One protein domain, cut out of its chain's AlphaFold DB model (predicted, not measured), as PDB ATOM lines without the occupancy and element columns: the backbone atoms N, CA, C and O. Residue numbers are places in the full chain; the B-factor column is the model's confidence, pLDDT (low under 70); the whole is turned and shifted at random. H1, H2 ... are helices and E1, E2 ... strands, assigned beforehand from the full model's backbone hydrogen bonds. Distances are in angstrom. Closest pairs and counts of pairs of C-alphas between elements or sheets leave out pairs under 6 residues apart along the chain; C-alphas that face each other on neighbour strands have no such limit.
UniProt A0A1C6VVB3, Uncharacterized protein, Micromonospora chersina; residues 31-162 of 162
ATOM      1  N   LEU A  31     -47.393  26.989   7.484       89.94
ATOM      2  CA  LEU A  31     -47.764  28.396   7.667       89.94
ATOM      3  C   LEU A  31     -46.941  29.320   6.770       89.94
ATOM      4  O   LEU A  31     -47.441  30.372   6.379       89.94
ATOM      5  N   ALA A  32     -45.738  28.925   6.345       91.94
ATOM      6  CA  ALA A  32     -44.914  29.733   5.449       91.94
ATOM      7  C   ALA A  32     -45.587  30.022   4.090       91.94
ATOM      8  O   ALA A  32     -45.213  30.994   3.427       91.94
ATOM      9  N   CYS A  33     -46.579  29.220   3.681       93.56
ATOM     10  CA  CYS A  33     -47.363  29.450   2.464       93.56
ATOM     11  C   CYS A  33     -48.717  30.137   2.699       93.56
ATOM     12  O   CYS A  33     -49.191  30.826   1.797       93.56
ATOM     13  N   ALA A  34     -49.306  30.008   3.892       91.12
ATOM     14  CA  ALA A  34     -50.650  30.513   4.193       91.12
ATOM     15  C   ALA A  34     -50.669  31.807   5.029       91.12
ATOM     16  O   ALA A  34     -51.576  32.624   4.884       91.12
ATOM     17  N   ALA A  35     -49.677  32.023   5.898       90.75
ATOM     18  CA  ALA A  35     -49.686  33.126   6.854       90.75
ATOM     19  C   ALA A  35     -49.534  34.489   6.166       90.75
ATOM     20  O   ALA A  35     -48.616  34.706   5.369       90.75
ATOM     21  N   ALA A  36     -50.415  35.430   6.511       89.38
ATOM     22  CA  ALA A  36     -50.341  36.821   6.082       89.38
ATOM     23  C   ALA A  36     -49.636  37.668   7.151       89.38
ATOM     24  O   ALA A  36     -49.969  37.589   8.329       89.38
ATOM     25  N   GLY A  37     -48.676  38.499   6.740       93.62
ATOM     26  CA  GLY A  37     -47.971  39.420   7.637       93.62
ATOM     27  C   GLY A  37     -46.908  38.745   8.504       93.62
ATOM     28  O   GLY A  37     -45.724  38.984   8.294       93.62
ATOM     29  N   SER A  38     -47.295  37.906   9.462       94.25
ATOM     30  CA  SER A  38     -46.349  37.158  10.295       94.25
ATOM     31  C   SER A  38     -46.970  35.943  10.970       94.25
ATOM     32  O   SER A  38     -48.185  35.761  10.985       94.25
ATOM     33  N   TYR A  39     -46.112  35.096  11.530       94.00
ATOM     34  CA  TYR A  39     -46.496  34.056  12.475       94.00
ATOM     35  C   TYR A  39     -45.344  33.790  13.446       94.00
ATOM     36  O   TYR A  39     -44.185  34.077  13.144       94.00
ATOM     37  N   SER A  40     -45.658  33.239  14.613       91.19
ATOM     38  CA  SER A  40     -44.662  32.916  15.636       91.19
ATOM     39  C   SER A  40     -44.783  31.460  16.055       91.19
ATOM     40  O   SER A  40     -45.876  30.895  16.091       91.19
ATOM     41  N   ARG A  41     -43.648  30.846  16.382       90.19
ATOM     42  CA  ARG A  41     -43.574  29.480  16.913       90.19
ATOM     43  C   ARG A  41     -42.333  29.321  17.774       90.19
ATOM     44  O   ARG A  41     -41.386  30.091  17.669       90.19
ATOM     45  N   VAL A  42     -42.329  28.281  18.594       88.12
ATOM     46  CA  VAL A  42     -41.136  27.886  19.343       88.12
ATOM     47  C   VAL A  42     -40.275  26.976  18.463       88.12
ATOM     48  O   VAL A  42     -40.757  25.976  17.926       88.12
ATOM     49  N   VAL A  43     -39.001  27.322  18.298       84.50
ATOM     50  CA  VAL A  43     -38.001  26.564  17.536       84.50
ATOM     51  C   VAL A  43     -36.855  26.210  18.470       84.50
ATOM     52  O   VAL A  43     -36.182  27.094  18.984       84.50
ATOM     53  N   GLY A  44     -36.639  24.917  18.724       81.81
ATOM     54  CA  GLY A  44     -35.547  24.480  19.603       81.81
ATOM     55  C   GLY A  44     -35.630  25.037  21.032       81.81
ATOM     56  O   GLY A  44     -34.604  25.188  21.680       81.81
ATOM     57  N   GLY A  45     -36.835  25.370  21.510       84.12
ATOM     58  CA  GLY A  45     -37.057  26.010  22.812       84.12
ATOM     59  C   GLY A  45     -37.043  27.543  22.788       84.12
ATOM     60  O   GLY A  45     -37.445  28.156  23.771       84.12
ATOM     61  N   THR A  46     -36.674  28.164  21.666       84.50
ATOM     62  CA  THR A  46     -36.630  29.624  21.512       84.50
ATOM     63  C   THR A  46     -37.903  30.141  20.836       84.50
ATOM     64  O   THR A  46     -38.269  29.637  19.770       84.50
ATOM     65  N   PRO A  47     -38.605  31.132  21.410       90.12
ATOM     66  CA  PRO A  47     -39.668  31.851  20.716       90.12
ATOM     67  C   PRO A  47     -39.123  32.573  19.476       90.12
ATOM     68  O   PRO A  47     -38.231  33.411  19.575       90.12
ATOM     69  N   THR A  48     -39.671  32.265  18.305       91.81
ATOM     70  CA  THR A  48     -39.219  32.799  17.016       91.81
ATOM     71  C   THR A  48     -40.396  33.409  16.268       91.81
ATOM     72  O   THR A  48     -41.467  32.799  16.185       91.81
ATOM     73  N   THR A  49     -40.189  34.589  15.683       93.81
ATOM     74  CA  THR A  49     -41.180  35.266  14.839       93.81
ATOM     75  C   THR A  49     -40.701  35.311  13.395       93.81
ATOM     76  O   THR A  49     -39.545  35.610  13.101       93.81
ATOM     77  N   PHE A  50     -41.621  35.006  12.491       95.00
ATOM     78  CA  PHE A  50     -41.428  34.948  11.055       95.00
ATOM     79  C   PHE A  50     -42.238  36.080  10.434       95.00
ATOM     80  O   PHE A  50     -43.467  36.038  10.424       95.00
ATOM     81  N   TRP A  51     -41.556  37.098   9.926       96.62
ATOM     82  CA  TRP A  51     -42.161  38.254   9.275       96.62
ATOM     83  C   TRP A  51     -42.158  38.068   7.763       96.62
ATOM     84  O   TRP A  51     -41.107  37.867   7.153       96.62
ATOM     85  N   LEU A  52     -43.334  38.150   7.146       97.06
ATOM     86  CA  LEU A  52     -43.462  38.189   5.699       97.06
ATOM     87  C   LEU A  52     -42.952  39.545   5.220       97.06
ATOM     88  O   LEU A  52     -43.514  40.586   5.561       97.06
ATOM     89  N   VAL A  53     -41.908  39.523   4.403       97.75
ATOM     90  CA  VAL A  53     -41.358  40.732   3.784       97.75
ATOM     91  C   VAL A  53     -42.151  41.091   2.535       97.75
ATOM     92  O   VAL A  53     -42.503  42.244   2.313       97.75
ATOM     93  N   GLY A  54     -42.446  40.085   1.719       97.12
ATOM     94  CA  GLY A  54     -43.161  40.255   0.467       97.12
ATOM     95  C   GLY A  54     -43.222  38.961  -0.331       97.12
ATOM     96  O   GLY A  54     -42.764  37.899   0.106       97.12
ATOM     97  N   SER A  55     -43.804  39.053  -1.520       96.06
ATOM     98  CA  SER A  55     -43.976  37.913  -2.416       96.06
ATOM     99  C   SER A  55     -43.810  38.305  -3.874       96.06
ATOM    100  O   SER A  55     -44.261  39.370  -4.291       96.06
ATOM    101  N   VAL A  56     -43.234  37.403  -4.666       95.69
ATOM    102  CA  VAL A  56     -43.131  37.528  -6.123       95.69
ATOM    103  C   VAL A  56     -43.603  36.221  -6.742       95.69
ATOM    104  O   VAL A  56     -42.969  35.182  -6.566       95.69
ATOM    105  N   SER A  57     -44.709  36.259  -7.492       93.44
ATOM    106  CA  SER A  57     -45.334  35.047  -8.042       93.44
ATOM    107  C   SER A  57     -45.613  34.024  -6.925       93.44
ATOM    108  O   SER A  57     -46.290  34.339  -5.952       93.44
ATOM    109  N   THR A  58     -45.076  32.813  -7.038       95.06
ATOM    110  CA  THR A  58     -45.209  31.732  -6.054       95.06
ATOM    111  C   THR A  58     -44.193  31.805  -4.911       95.06
ATOM    112  O   THR A  58     -44.218  30.946  -4.036       95.06
ATOM    113  N   TYR A  59     -43.300  32.798  -4.896       96.50
ATOM    114  CA  TYR A  59     -42.239  32.928  -3.897       96.50
ATOM    115  C   TYR A  59     -42.643  33.881  -2.774       96.50
ATOM    116  O   TYR A  59     -43.141  34.975  -3.037       96.50
ATOM    117  N   ARG A  60     -42.386  33.488  -1.526       97.19
ATOM    118  CA  ARG A  60     -42.633  34.264  -0.304       97.19
ATOM    119  C   ARG A  60     -41.335  34.415   0.476       97.19
ATOM    120  O   ARG A  60     -40.619  33.431   0.669       97.19
ATOM    121  N   TYR A  61     -41.051  35.635   0.908       97.50
ATOM    122  CA  TYR A  61     -39.804  36.011   1.566       97.50
ATOM    123  C   TYR A  61     -40.051  36.248   3.047       97.50
ATOM    124  O   TYR A  61     -40.933  37.026   3.412       97.50
ATOM    125  N   TRP A  62     -39.269  35.576   3.884       97.19
ATOM    126  CA  TRP A  62     -39.448  35.567   5.327       97.19
ATOM    127  C   TRP A  62     -38.191  36.070   6.029       97.19
ATOM    128  O   TRP A  62     -37.096  35.556   5.795       97.19
ATOM    129  N   HIS A  63     -38.383  37.048   6.910       96.62
ATOM    130  CA  HIS A  63     -37.386  37.548   7.847       96.62
ATOM    131  C   HIS A  63     -37.644  36.924   9.216       96.62
ATOM    132  O   HIS A  63     -38.769  36.977   9.718       96.62
ATOM    133  N   VAL A  64     -36.630  36.306   9.810       95.00
ATOM    134  CA  VAL A  64     -36.773  35.541  11.050       95.00
ATOM    135  C   VAL A  64     -35.997  36.219  12.158       95.00
ATOM    136  O   VAL A  64     -34.790  36.440  12.037       95.00
ATOM    137  N   VAL A  65     -36.699  36.483  13.250       93.88
ATOM    138  CA  VAL A  65     -36.155  37.127  14.439       93.88
ATOM    139  C   VAL A  65     -36.425  36.285  15.675       93.88
ATOM    140  O   VAL A  65     -37.408  35.538  15.757       93.88
ATOM    141  N   ASP A  66     -35.552  36.436  16.659       92.06
ATOM    142  CA  ASP A  66     -35.835  36.028  18.023       92.06
ATOM    143  C   ASP A  66     -37.017  36.856  18.551       92.06
ATOM    144  O   ASP A  66     -36.964  38.082  18.565       92.06
ATOM    145  N   ALA A  67     -38.098  36.209  18.986       88.06
ATOM    146  CA  ALA A  67     -39.312  36.926  19.376       88.06
ATOM    147  C   ALA A  67     -39.170  37.695  20.703       88.06
ATOM    148  O   ALA A  67     -40.044  38.495  21.029       88.06
ATOM    149  N   THR A  68     -38.115  37.441  21.481       87.69
ATOM    150  CA  THR A  68     -37.864  38.120  22.761       87.69
ATOM    151  C   THR A  68     -36.968  39.341  22.614       87.69
ATOM    152  O   THR A  68     -37.148  40.312  23.342       87.69
ATOM    153  N   SER A  69     -36.023  39.304  21.673       87.88
ATOM    154  CA  SER A  69     -35.029  40.370  21.474       87.88
ATOM    155  C   SER A  69     -35.159  41.108  20.144       87.88
ATOM    156  O   SER A  69     -34.412  42.053  19.917       87.88
ATOM    157  N   ASP A  70     -36.058  40.666  19.259       88.19
ATOM    158  CA  ASP A  70     -36.161  41.106  17.857       88.19
ATOM    159  C   ASP A  70     -34.832  40.980  17.089       88.19
ATOM    160  O   ASP A  70     -34.588  41.622  16.064       88.19
ATOM    161  N   SER A  71     -33.934  40.134  17.606       91.88
ATOM    162  CA  SER A  71     -32.623  39.954  17.018       91.88
ATOM    163  C   SER A  71     -32.742  39.117  15.756       91.88
ATOM    164  O   SER A  71     -33.345  38.040  15.769       91.88
ATOM    165  N   TYR A  72     -32.158  39.610  14.668       93.31
ATOM    166  CA  TYR A  72     -32.101  38.899  13.407       93.31
ATOM    167  C   TYR A  72     -31.435  37.534  13.587       93.31
ATOM    168  O   TYR A  72     -30.311  37.429  14.072       93.31
ATOM    169  N   GLN A  73     -32.129  36.483  13.158       92.19
ATOM    170  CA  GLN A  73     -31.601  35.121  13.186       92.19
ATOM    171  C   GLN A  73     -31.226  34.649  11.785       92.19
ATOM    172  O   GLN A  73     -30.141  34.109  11.580       92.19
ATOM    173  N   ARG A  74     -32.139  34.809  10.819       92.62
ATOM    174  CA  ARG A  74     -31.947  34.380   9.427       92.62
ATOM    175  C   ARG A  74     -33.056  34.905   8.526       92.62
ATOM    176  O   ARG A  74     -34.079  35.405   8.985       92.62
ATOM    177  N   SER A  75     -32.894  34.668   7.235       94.75
ATOM    178  CA  SER A  75     -33.921  34.892   6.228       94.75
ATOM    179  C   SER A  75     -34.042  33.671   5.339       94.75
ATOM    180  O   SER A  75     -33.070  32.940   5.159       94.75
ATOM    181  N   TYR A  76     -35.210  33.450   4.750       94.38
ATOM    182  CA  TYR A  76     -35.387  32.389   3.763       94.38
ATOM    183  C   TYR A  76     -36.483  32.742   2.755       94.38
ATOM    184  O   TYR A  76     -37.345  33.590   2.996       94.38
ATOM    185  N   VAL A  77     -36.450  32.066   1.610       95.44
ATOM    186  CA  VAL A  77     -37.479  32.135   0.572       95.44
ATOM    187  C   VAL A  77     -38.167  30.782   0.440       95.44
ATOM    188  O   VAL A  77     -37.527  29.730   0.465       95.44
ATOM    189  N   VAL A  78     -39.487  30.803   0.292       95.38
ATOM    190  CA  VAL A  78     -40.307  29.609   0.063       95.38
ATOM    191  C   VAL A  78     -41.043  29.762  -1.247       95.38
ATOM    192  O   VAL A  78     -41.664  30.792  -1.488       95.38
ATOM    193  N   ARG A  79     -41.011  28.725  -2.081       95.56
ATOM    194  CA  ARG A  79     -41.896  28.603  -3.236       95.56
ATOM    195  C   ARG A  79     -43.107  27.769  -2.845       95.56
ATOM    196  O   ARG A  79     -42.954  26.625  -2.419       95.56
ATOM    197  N   CYS A  80     -44.290  28.323  -3.047       94.31
ATOM    198  CA  CYS A  80     -45.558  27.720  -2.673       94.31
ATOM    199  C   CYS A  80     -46.368  27.294  -3.901       94.31
ATOM    200  O   CYS A  80     -46.353  27.953  -4.939       94.31
ATOM    201  N   SER A  81     -47.116  26.204  -3.768       94.06
ATOM    202  CA  SER A  81     -48.177  25.804  -4.692       94.06
ATOM    203  C   SER A  81     -49.459  25.676  -3.882       94.06
ATOM    204  O   SER A  81     -49.667  24.678  -3.190       94.06
ATOM    205  N   GLY A  82     -50.279  26.729  -3.896       89.81
ATOM    206  CA  GLY A  82     -51.319  26.910  -2.883       89.81
ATOM    207  C   GLY A  82     -50.684  27.002  -1.493       89.81
ATOM    208  O   GLY A  82     -49.764  27.790  -1.282       89.81
ATOM    209  N   GLU A  83     -51.129  26.151  -0.573       89.75
ATOM    210  CA  GLU A  83     -50.613  26.079   0.803       89.75
ATOM    211  C   GLU A  83     -49.438  25.097   0.963       89.75
ATOM    212  O   GLU A  83     -48.892  24.941   2.053       89.75
ATOM    213  N   THR A  84     -49.028  24.422  -0.114       90.69
ATOM    214  CA  THR A  84     -47.948  23.429  -0.066       90.69
ATOM    215  C   THR A  84     -46.597  24.061  -0.380       90.69
ATOM    216  O   THR A  84     -46.447  24.750  -1.392       90.69
ATOM    217  N   ILE A  85     -45.589  23.769   0.448       93.56
ATOM    218  CA  ILE A  85     -44.194  24.116   0.162       93.56
ATOM    219  C   ILE A  85     -43.676  23.221  -0.966       93.56
ATOM    220  O   ILE A  85     -43.608  22.004  -0.823       93.56
ATOM    221  N   VAL A  86     -43.266  23.838  -2.075       94.06
ATOM    222  CA  VAL A  86     -42.588  23.156  -3.187       94.06
ATOM    223  C   VAL A  86     -41.084  23.131  -2.945       94.06
ATOM    224  O   VAL A  86     -40.445  22.094  -3.081       94.06
ATOM    225  N   THR A  87     -40.515  24.281  -2.584       91.81
ATOM    226  CA  THR A  87     -39.096  24.422  -2.243       91.81
ATOM    227  C   THR A  87     -38.917  25.471  -1.160       91.81
ATOM    228  O   THR A  87     -39.672  26.441  -1.099       91.81
ATOM    229  N   ALA A  88     -37.867  25.321  -0.364       92.19
ATOM    230  CA  ALA A  88     -37.428  26.314   0.599       92.19
ATOM    231  C   ALA A  88     -35.912  26.483   0.525       92.19
ATOM    232  O   ALA A  88     -35.187  25.512   0.299       92.19
ATOM    233  N   THR A  89     -35.436  27.712   0.686       91.44
ATOM    234  CA  THR A  89     -34.010  28.032   0.585       91.44
ATOM    235  C   THR A  89     -33.668  29.142   1.566       91.44
ATOM    236  O   THR A  89     -34.299  30.198   1.539       91.44
ATOM    237  N   ASP A  90     -32.672  28.906   2.420       91.38
ATOM    238  CA  ASP A  90     -32.124  29.952   3.280       91.38
ATOM    239  C   ASP A  90     -31.463  31.044   2.426       91.38
ATOM    240  O   ASP A  90     -30.790  30.767   1.431       91.38
ATOM    241  N   LEU A  91     -31.666  32.299   2.817       90.56
ATOM    242  CA  LEU A  91     -31.093  33.470   2.168       90.56
ATOM    243  C   LEU A  91     -29.899  33.952   2.980       90.56
ATOM    244  O   LEU A  91     -30.047  34.611   4.011       90.56
ATOM    245  N   ALA A  92     -28.706  33.624   2.495       89.31
ATOM    246  CA  ALA A  92     -27.486  34.230   2.997       89.31
ATOM    247  C   ALA A  92     -27.445  35.715   2.615       89.31
ATOM    248  O   ALA A  92     -27.920  36.104   1.547       89.31
ATOM    249  N   VAL A  93     -26.841  36.537   3.472       89.19
ATOM    250  CA  VAL A  93     -26.529  37.929   3.132       89.19
ATOM    251  C   VAL A  93     -25.447  37.907   2.053       89.19
ATOM    252  O   VAL A  93     -24.298  37.568   2.332       89.19
ATOM    253  N   THR A  94     -25.825  38.214   0.813       82.31
ATOM    254  CA  THR A  94     -24.930  38.177  -0.355       82.31
ATOM    255  C   THR A  94     -24.325  39.539  -0.681       82.31
ATOM    256  O   THR A  94     -23.331  39.600  -1.399       82.31
ATOM    257  N   ALA A  95     -24.874  40.624  -0.128       73.38
ATOM    258  CA  ALA A  95     -24.326  41.971  -0.244       73.38
ATOM    259  C   ALA A  95     -24.407  42.725   1.092       73.38
ATOM    260  O   ALA A  95     -25.372  42.603   1.844       73.38
ATOM    261  N   THR A  96     -23.406  43.553   1.380       68.00
ATOM    262  CA  THR A  96     -23.421  44.478   2.521       68.00
ATOM    263  C   THR A  96     -23.136  45.887   2.006       68.00
ATOM    264  O   THR A  96     -21.998  46.180   1.646       68.00
ATOM    265  N   GLY A  97     -24.159  46.745   1.960       64.75
ATOM    266  CA  GLY A  97     -24.031  48.159   1.581       64.75
ATOM    267  C   GLY A  97     -24.127  48.502   0.081       64.75
ATOM    268  O   GLY A  97     -24.045  47.644  -0.797       64.75
ATOM    269  N   GLY A  98     -24.304  49.805  -0.183       61.81
ATOM    270  CA  GLY A  98     -24.143  50.466  -1.487       61.81
ATOM    271  C   GLY A  98     -25.225  50.146  -2.516       61.81
ATOM    272  O   GLY A  98     -26.291  50.756  -2.526       61.81
ATOM    273  N   ASP A  99     -24.952  49.183  -3.391       68.56
ATOM    274  CA  ASP A  99     -25.724  48.993  -4.626       68.56
ATOM    275  C   ASP A  99     -27.071  48.290  -4.410       68.56
ATOM    276  O   ASP A  99     -27.972  48.389  -5.243       68.56
ATOM    277  N   ARG A 100     -27.232  47.574  -3.289       84.31
ATOM    278  CA  ARG A 100     -28.432  46.765  -2.997       84.31
ATOM    279  C   ARG A 100     -29.257  47.230  -1.804       84.31
ATOM    280  O   ARG A 100     -30.273  46.604  -1.516       84.31
ATOM    281  N   CYS A 101     -28.870  48.350  -1.196       90.62
ATOM    282  CA  CYS A 101     -29.660  49.050  -0.177       90.62
ATOM    283  C   CYS A 101     -30.713  49.996  -0.778       90.62
ATOM    284  O   CYS A 101     -31.420  50.688  -0.058       90.62
ATOM    285  N   GLY A 102     -30.826  50.054  -2.108       89.19
ATOM    286  CA  GLY A 102     -31.933  50.729  -2.779       89.19
ATOM    287  C   GLY A 102     -33.190  49.858  -2.875       89.19
ATOM    288  O   GLY A 102     -33.236  48.722  -2.407       89.19
ATOM    289  N   SER A 103     -34.206  50.389  -3.553       93.44
ATOM    290  CA  SER A 103     -35.456  49.690  -3.895       93.44
ATOM    291  C   SER A 103     -35.736  49.662  -5.408       93.44
ATOM    292  O   SER A 103     -36.791  49.212  -5.861       93.44
ATOM    293  N   THR A 104     -34.786  50.142  -6.218       93.62
ATOM    294  CA  THR A 104     -34.942  50.294  -7.669       93.62
ATOM    295  C   THR A 104     -34.929  48.948  -8.385       93.62
ATOM    296  O   THR A 104     -33.888  48.315  -8.532       93.62
ATOM    297  N   SER A 105     -36.085  48.530  -8.896       94.00
ATOM    298  CA  SER A 105     -36.194  47.302  -9.686       94.00
ATOM    299  C   SER A 105     -35.703  47.485 -11.124       94.00
ATOM    300  O   SER A 105     -35.926  48.518 -11.751       94.00
ATOM    301  N   THR A 106     -35.099  46.437 -11.672       92.94
ATOM    302  CA  THR A 106     -34.783  46.270 -13.095       92.94
ATOM    303  C   THR A 106     -35.416  44.979 -13.615       92.94
ATOM    304  O   THR A 106     -35.992  44.201 -12.855       92.94
ATOM    305  N   THR A 107     -35.310  44.715 -14.917       91.69
ATOM    306  CA  THR A 107     -35.832  43.475 -15.509       91.69
ATOM    307  C   THR A 107     -35.263  42.200 -14.855       91.69
ATOM    308  O   THR A 107     -36.065  41.338 -14.483       91.69
ATOM    309  N   PRO A 108     -33.931  42.045 -14.673       93.50
ATOM    310  CA  PRO A 108     -33.382  40.879 -13.980       93.50
ATOM    311  C   PRO A 108     -33.499  40.955 -12.452       93.50
ATOM    312  O   PRO A 108     -33.535  39.907 -11.819       93.50
ATOM    313  N   TYR A 109     -33.589  42.147 -11.852       93.38
ATOM    314  CA  TYR A 109     -33.623  42.314 -10.393       93.38
ATOM    315  C   TYR A 109     -34.915  42.972  -9.933       93.38
ATOM    316  O   TYR A 109     -35.078  44.183 -10.048       93.38
ATOM    317  N   GLN A 110     -35.822  42.191  -9.360       96.00
ATOM    318  CA  GLN A 110     -37.059  42.716  -8.799       96.00
ATOM    319  C   GLN A 110     -36.914  42.907  -7.287       96.00
ATOM    320  O   GLN A 110     -36.666  41.943  -6.563       96.00
ATOM    321  N   TYR A 111     -37.098  44.137  -6.810       96.38
ATOM    322  CA  TYR A 111     -37.159  44.431  -5.382       96.38
ATOM    323  C   TYR A 111     -38.428  43.821  -4.781       96.38
ATOM    324  O   TYR A 111     -39.517  43.948  -5.347       96.38
ATOM    325  N   VAL A 112     -38.280  43.134  -3.652       97.19
ATOM    326  CA  VAL A 112     -39.384  42.461  -2.954       97.19
ATOM    327  C   VAL A 112     -39.898  43.315  -1.802       97.19
ATOM    328  O   VAL A 112     -41.104  43.419  -1.604       97.19
ATOM    329  N   GLY A 113     -38.981  43.902  -1.038       97.25
ATOM    330  CA  GLY A 113     -39.274  44.640   0.181       97.25
ATOM    331  C   GLY A 113     -38.071  44.652   1.114       97.25
ATOM    332  O   GLY A 113     -37.017  44.095   0.788       97.25
ATOM    333  N   ALA A 114     -38.259  45.266   2.276       96.50
ATOM    334  CA  ALA A 114     -37.266  45.303   3.330       96.50
ATOM    335  C   ALA A 114     -37.879  45.058   4.708       96.50
ATOM    336  O   ALA A 114     -39.092  45.179   4.907       96.50
ATOM    337  N   ARG A 115     -37.025  44.668   5.653       96.38
ATOM    338  CA  ARG A 115     -37.387  44.507   7.059       96.38
ATOM    339  C   ARG A 115     -36.210  44.879   7.943       96.38
ATOM    340  O   ARG A 115     -35.086  44.482   7.653       96.38
ATOM    341  N   THR A 116     -36.493  45.588   9.022       95.06
ATOM    342  CA  THR A 116     -35.525  45.869  10.078       95.06
ATOM    343  C   THR A 116     -35.292  44.638  10.949       95.06
ATOM    344  O   THR A 116     -36.245  43.918  11.249       95.06
ATOM    345  N   GLY A 117     -34.047  44.431  11.379       91.81
ATOM    346  CA  GLY A 117     -33.696  43.488  12.436       91.81
ATOM    347  C   GLY A 117     -32.514  43.989  13.268       91.81
ATOM    348  O   GLY A 117     -31.685  44.765  12.784       91.81
ATOM    349  N   LEU A 118     -32.441  43.538  14.523       93.62
ATOM    350  CA  LEU A 118     -31.364  43.903  15.444       93.62
ATOM    351  C   LEU A 118     -30.236  42.864  15.423       93.62
ATOM    352  O   LEU A 118     -30.470  41.664  15.563       93.62
ATOM    353  N   GLU A 119     -28.987  43.306  15.331       91.69
ATOM    354  CA  GLU A 119     -27.820  42.437  15.512       91.69
ATOM    355  C   GLU A 119     -26.977  42.902  16.706       91.69
ATOM    356  O   GLU A 119     -26.770  44.105  16.874       91.69
ATOM    357  N   PRO A 120     -26.457  41.990  17.550       89.31
ATOM    358  CA  PRO A 120     -25.531  42.365  18.614       89.31
ATOM    359  C   PRO A 120     -24.304  43.085  18.050       89.31
ATOM    360  O   PRO A 120     -23.670  42.596  17.115       89.31
ATOM    361  N   ASN A 121     -23.932  44.224  18.637       87.00
ATOM    362  CA  ASN A 121     -22.720  44.934  18.252       87.00
ATOM    363  C   ASN A 121     -21.487  44.194  18.810       87.00
ATOM    364  O   ASN A 121     -21.280  44.197  20.028       87.00
ATOM    365  N   PRO A 122     -20.630  43.592  17.964       82.00
ATOM    366  CA  PRO A 122     -19.468  42.845  18.445       82.00
ATOM    367  C   PRO A 122     -18.425  43.751  19.111       82.00
ATOM    368  O   PRO A 122     -17.661  43.294  19.958       82.00
ATOM    369  N   SER A 123     -18.402  45.036  18.749       88.69
ATOM    370  CA  SER A 123     -17.469  46.021  19.295       88.69
ATOM    371  C   SER A 123     -17.950  46.619  20.615       88.69
ATOM    372  O   SER A 123     -17.139  47.184  21.347       88.69
ATOM    373  N   TRP A 124     -19.246  46.514  20.934       87.56
ATOM    374  CA  TRP A 124     -19.806  47.090  22.156       87.56
ATOM    375  C   TRP A 124     -20.879  46.181  22.778       87.56
ATOM    376  O   TRP A 124     -22.065  46.303  22.460       87.56
ATOM    377  N   PRO A 125     -20.480  45.260  23.677       84.62
ATOM    378  CA  PRO A 125     -21.407  44.334  24.320       84.62
ATOM    379  C   PRO A 125     -22.535  45.070  25.053       84.62
ATOM    380  O   PRO A 125     -22.279  45.989  25.830       84.62
ATOM    381  N   GLY A 126     -23.779  44.652  24.815       82.69
ATOM    382  CA  GLY A 126     -24.982  45.287  25.372       82.69
ATOM    383  C   GLY A 126     -25.636  46.329  24.459       82.69
ATOM    384  O   GLY A 126     -26.742  46.767  24.759       82.69
ATOM    385  N   PHE A 127     -25.006  46.678  23.334       87.19
ATOM    386  CA  PHE A 127     -25.606  47.513  22.294       87.19
ATOM    387  C   PHE A 127     -25.960  46.668  21.071       87.19
ATOM    388  O   PHE A 127     -25.197  45.789  20.669       87.19
ATOM    389  N   TYR A 128     -27.110  46.953  20.469       89.12
ATOM    390  CA  TYR A 128     -27.530  46.358  19.204       89.12
ATOM    391  C   TYR A 128     -27.351  47.377  18.082       89.12
ATOM    392  O   TYR A 128     -27.527  48.578  18.288       89.12
ATOM    393  N   LEU A 129     -26.969  46.887  16.909       91.50
ATOM    394  CA  LEU A 129     -27.025  47.628  15.661       91.50
ATOM    395  C   LEU A 129     -28.337  47.297  14.967       91.50
ATOM    396  O   LEU A 129     -28.759  46.140  14.926       91.50
ATOM    397  N   GLU A 130     -28.964  48.327  14.423       92.81
ATOM    398  CA  GLU A 130     -30.170  48.196  13.627       92.81
ATOM    399  C   GLU A 130     -29.781  48.137  12.150       92.81
ATOM    400  O   GLU A 130     -29.040  48.986  11.646       92.81
ATOM    401  N   TYR A 131     -30.249  47.099  11.466       93.38
ATOM    402  CA  TYR A 131     -30.015  46.914  10.042       93.38
ATOM    403  C   TYR A 131     -31.341  46.795   9.304       93.38
ATOM    404  O   TYR A 131     -32.245  46.080   9.736       93.38
ATOM    405  N   GLU A 132     -31.421  47.428   8.138       95.00
ATOM    406  CA  GLU A 132     -32.459  47.172   7.152       95.00
ATOM    407  C   GLU A 132     -31.983  46.068   6.200       95.00
ATOM    408  O   GLU A 132     -30.918  46.150   5.579       95.00
ATOM    409  N   TYR A 133     -32.763  44.996   6.091       96.00
ATOM    410  CA  TYR A 133     -32.487  43.886   5.187       96.00
ATOM    411  C   TYR A 133     -33.327  44.040   3.926       96.00
ATOM    412  O   TYR A 133     -34.552  44.013   4.013       96.00
ATOM    413  N   HIS A 134     -32.688  44.164   2.764       97.00
ATOM    414  CA  HIS A 134     -33.336  44.362   1.465       97.00
ATOM    415  C   HIS A 134     -33.339  43.066   0.659       97.00
ATOM    416  O   HIS A 134     -32.299  42.427   0.484       97.00
ATOM    417  N   TYR A 135     -34.503  42.700   0.125       96.81
ATOM    418  CA  TYR A 135     -34.732  41.410  -0.520       96.81
ATOM    419  C   TYR A 135     -34.952  41.583  -2.016       96.81
ATOM    420  O   TYR A 135     -35.781  42.387  -2.453       96.81
ATOM    421  N   TRP A 136     -34.244  40.777  -2.801       96.00
ATOM    422  CA  TRP A 136     -34.263  40.843  -4.257       96.00
ATOM    423  C   TRP A 136     -34.587  39.481  -4.865       96.00
ATOM    424  O   TRP A 136     -33.994  38.461  -4.513       96.00
ATOM    425  N   HIS A 137     -35.518  39.478  -5.815       96.38
ATOM    426  CA  HIS A 137     -35.862  38.326  -6.636       96.38
ATOM    427  C   HIS A 137     -35.145  38.439  -7.981       96.38
ATOM    428  O   HIS A 137     -35.463  39.322  -8.786       96.38
ATOM    429  N   VAL A 138     -34.185  37.546  -8.223       95.12
ATOM    430  CA  VAL A 138     -33.338  37.580  -9.416       95.12
ATOM    431  C   VAL A 138     -33.879  36.631 -10.472       95.12
ATOM    432  O   VAL A 138     -34.175  35.459 -10.216       95.12
ATOM    433  N   LYS A 139     -34.013  37.153 -11.687       95.94
ATOM    434  CA  LYS A 139     -34.509  36.430 -12.849       95.94
ATOM    435  C   LYS A 139     -33.409  36.300 -13.883       95.94
ATOM    436  O   LYS A 139     -32.645  37.232 -14.125       95.94
ATOM    437  N   ARG A 140     -33.416  35.172 -14.581       96.44
ATOM    438  CA  ARG A 140     -32.620  34.965 -15.789       96.44
ATOM    439  C   ARG A 140     -33.522  34.776 -16.995       96.44
ATOM    440  O   ARG A 140     -34.612  34.213 -16.888       96.44
ATOM    441  N   TRP A 141     -33.056  35.233 -18.148       96.12
ATOM    442  CA  TRP A 141     -33.723  34.970 -19.414       96.12
ATOM    443  C   TRP A 141     -33.338  33.579 -19.907       96.12
ATOM    444  O   TRP A 141     -32.157  33.233 -19.934       96.12
ATOM    445  N   VAL A 142     -34.327  32.779 -20.293       96.44
ATOM    446  CA  VAL A 142     -34.121  31.445 -20.863       96.44
ATOM    447  C   VAL A 142     -34.812  31.371 -22.215       96.44
ATOM    448  O   VAL A 142     -35.939  31.836 -22.375       96.44
ATOM    449  N   TRP A 143     -34.129  30.761 -23.182       95.94
ATOM    450  CA  TRP A 143     -34.666  30.477 -24.509       95.94
ATOM    451  C   TRP A 143     -35.254  29.066 -24.573       95.94
ATOM    452  O   TRP A 143     -34.666  28.107 -24.074       95.94
ATOM    453  N   SER A 144     -36.403  28.934 -25.231       91.56
ATOM    454  CA  SER A 144     -37.040  27.670 -25.593       91.56
ATOM    455  C   SER A 144     -37.456  27.736 -27.063       91.56
ATOM    456  O   SER A 144     -38.458  28.353 -27.430       91.56
ATOM    457  N   GLY A 145     -36.626  27.148 -27.930       91.12
ATOM    458  CA  GLY A 145     -36.772  27.294 -29.378       91.12
ATOM    459  C   GLY A 145     -36.669  28.764 -29.794       91.12
ATOM    460  O   GLY A 145     -35.671  29.421 -29.510       91.12
ATOM    461  N   SER A 146     -37.711  29.278 -30.448       91.88
ATOM    462  CA  SER A 146     -37.805  30.672 -30.906       91.88
ATOM    463  C   SER A 146     -38.422  31.641 -29.888       91.88
ATOM    464  O   SER A 146     -38.538  32.828 -30.181       91.88
ATOM    465  N   PHE A 147     -38.843  31.165 -28.713       92.19
ATOM    466  CA  PHE A 147     -39.457  31.991 -27.670       92.19
ATOM    467  C   PHE A 147     -38.532  32.092 -26.461       92.19
ATOM    468  O   PHE A 147     -37.830  31.140 -26.127       92.19
ATOM    469  N   GLY A 148     -38.530  33.239 -25.788       93.31
ATOM    470  CA  GLY A 148     -37.793  33.419 -24.543       93.31
ATOM    471  C   GLY A 148     -38.707  33.891 -23.423       93.31
ATOM    472  O   GLY A 148     -39.742  34.513 -23.671       93.31
ATOM    473  N   TYR A 149     -38.343  33.557 -22.192       94.31
ATOM    474  CA  TYR A 149     -39.076  33.968 -21.003       94.31
ATOM    475  C   TYR A 149     -38.128  34.178 -19.821       94.31
ATOM    476  O   TYR A 149     -37.063  33.565 -19.722       94.31
ATOM    477  N   TRP A 150     -38.530  35.057 -18.903       94.00
ATOM    478  CA  TRP A 150     -37.842  35.240 -17.629       94.00
ATOM    479  C   TRP A 150     -38.257  34.138 -16.660       94.00
ATOM    480  O   TRP A 150     -39.446  33.916 -16.436       94.00
ATOM    481  N   THR A 151     -37.276  33.479 -16.056       94.44
ATOM    482  CA  THR A 151     -37.487  32.504 -14.985       94.44
ATOM    483  C   THR A 151     -36.726  32.922 -13.738       94.44
ATOM    484  O   THR A 151     -35.762  33.683 -13.818       94.44
ATOM    485  N   TYR A 152     -37.159  32.411 -12.589       94.44
ATOM    486  CA  TYR A 152     -36.411  32.536 -11.347       94.44
ATOM    487  C   TYR A 152     -35.015  31.929 -11.510       94.44
ATOM    488  O   TYR A 152     -34.880  30.810 -12.014       94.44
ATOM    489  N   ASP A 153     -33.999  32.667 -11.078       94.94
ATOM    490  CA  ASP A 153     -32.629  32.174 -10.993       94.94
ATOM    491  C   ASP A 153     -32.240  31.946  -9.533       94.94
ATOM    492  O   ASP A 153     -32.037  30.810  -9.106       94.94
ATOM    493  N   HIS A 154     -32.215  33.024  -8.751       94.00
ATOM    494  CA  HIS A 154     -31.891  33.003  -7.333       94.00
ATOM    495  C   HIS A 154     -32.493  34.224  -6.619       94.00
ATOM    496  O   HIS A 154     -33.212  35.033  -7.208       94.00
ATOM    497  N   SER A 155     -32.230  34.344  -5.322       94.38
ATOM    498  CA  SER A 155     -32.621  35.499  -4.515       94.38
ATOM    499  C   SER A 155     -31.399  36.061  -3.809       94.38
ATOM    500  O   SER A 155     -30.498  35.306  -3.447       94.38
ATOM    501  N   GLU A 156     -31.392  37.368  -3.590       93.75
ATOM    502  CA  GLU A 156     -30.309  38.061  -2.895       93.75
ATOM    503  C   GLU A 156     -30.856  38.815  -1.687       93.75
ATOM    504  O   GLU A 156     -32.006  39.271  -1.676       93.75
ATOM    505  N   LEU A 157     -30.002  38.945  -0.677       94.69
ATOM    506  CA  LEU A 157     -30.284  39.651   0.559       94.69
ATOM    507  C   LEU A 157     -29.150  40.628   0.827       94.69
ATOM    508  O   LEU A 157     -27.992  40.220   0.948       94.69
ATOM    509  N   ALA A 158     -29.493  41.907   0.936       94.69
ATOM    510  CA  ALA A 158     -28.552  42.937   1.329       94.69
ATOM    511  C   ALA A 158     -28.803  43.372   2.768       94.69
ATOM    512  O   ALA A 158     -29.948  43.597   3.147       94.69
ATOM    513  N   ARG A 159     -27.735  43.495   3.557       93.81
ATOM    514  CA  ARG A 159     -27.784  44.046   4.917       93.81
ATOM    515  C   ARG A 159     -27.257  45.479   4.906       93.81
ATOM    516  O   ARG A 159     -26.114  45.704   4.497       93.81
ATOM    517  N   CYS A 160     -28.076  46.423   5.356       92.94
ATOM    518  CA  CYS A 160     -27.848  47.862   5.242       92.94
ATOM    519  C   CYS A 160     -27.926  48.504   6.627       92.94
ATOM    520  O   CYS A 160     -28.913  48.323   7.326       92.94
ATOM    521  N   LEU A 161     -26.860  49.180   7.060       89.62
ATOM    522  CA  LEU A 161     -26.853  49.870   8.354       89.62
ATOM    523  C   LEU A 161     -27.748  51.113   8.266       89.62
ATOM    524  O   LEU A 161     -27.643  51.839   7.274       89.62
ATOM    525  N   ILE A 162     -28.589  51.328   9.282       87.25
ATOM    526  CA  ILE A 162     -29.457  52.510   9.426       87.25
ATOM    527  C   ILE A 162     -28.781  53.549  10.328       87.25
ATOM    528  O   ILE A 162     -28.108  53.138  11.303       87.25
TER     529      ILE A 162
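Overview. This is residues 31 to 162 of the 162 residues of an uncharacterized protein of Micromonospora chersina (UniProt A0A1C6VVB3). Two strongly twisted sheets lie partly face to face as a sandwich: a curled sheet of five strands, E1 to E5, and a sheet of four, E6 to E9, whose long hairpin E8 and E9 runs out beyond the first sheet to a tip, residues 143 to 148, that sticks out free. The short helix H1 sits beside the strands of the first sheet, and the chain changes sheets at the link from E5 to E6. The printed part has 132 residues, with one named helix and nine named strands in the order H1, E1 to E9. The first sheet runs E1 E2 E3 E4 E5, antiparallel throughout; the second runs E6 E9 E8 E7 and is mixed. The class is mostly strand, the whole is compact with a radius of gyration of the C-alphas of 16.1 A, and the spans are 59 by 35 by 19 A, only just flat.

Along the chain. Find C-alpha 31 at (-47.764, 28.396, 7.667), where H1, residues 31 to 34, begins. Next come E1, residues 38 to 43; E2, residues 46 to 56, 29.5 A long; E3, residues 59 to 66, 23.0 A; and E4, residues 72 to 81, 27.5 A. E5, residues 84 to 91, bends by 56 degrees at residue 87 and runs on into E6, residues 93 to 96, at 40 degrees. E7, residues 109 to 120, is 30.1 A long and bends by 67 degrees at residue 112. From C-alpha 128 at (-27.530, 46.358, 19.204), E8 runs 49.5 A to residue 144. E9, residues 147 to 161, runs 42.1 A to C-alpha 161 at (-26.853, 49.870, 8.354).

Arrangement. Look first at E1 to E5, a meander, each strand the antiparallel neighbour of the one before. See N 41 and O 48 at 2.9 A for E1 and E2, N 51 and O 63 at 2.8 A for E2 and E3, N 62 and O 76 at 2.9 A for E3 and E4, and N 79 and O 87 at 2.8 A for E4 and E5, each within hydrogen-bond range. H1 is on this sheet at the sheet's level, with a height of 2.0 A; its closest C-alphas to E4 are Cys 33 and Cys 80, 5.7 A. H1 is too short for an O i to N i+4 pair; its one O i to N i+3 pair is within range. In the other sheet E7, E8 and E9 form a second meander, with N 133 and O 115 at 2.8 A and N 136 and O 156 at 2.9 A. E6 is parallel to E9, with N 94 and O 157 at 3.0 A. The parts of the sheets that face each other are 9.6 A centre to centre; the closest C-alphas of E2 and E7 are Gly 54 and Val 112, 5.6 A. E1 and E9 are apart.

Size, cuts and confidence. The C-alphas farthest apart, Gly 126 and Ser 146, are 59.5 A from each other. The printed part has no cut and ends at the chain's last residue, 162. The link from E6 to E7, 12 residues, is long. The mean pLDDT of the printed part is 91.5, and residues 96 to 99 are under 70.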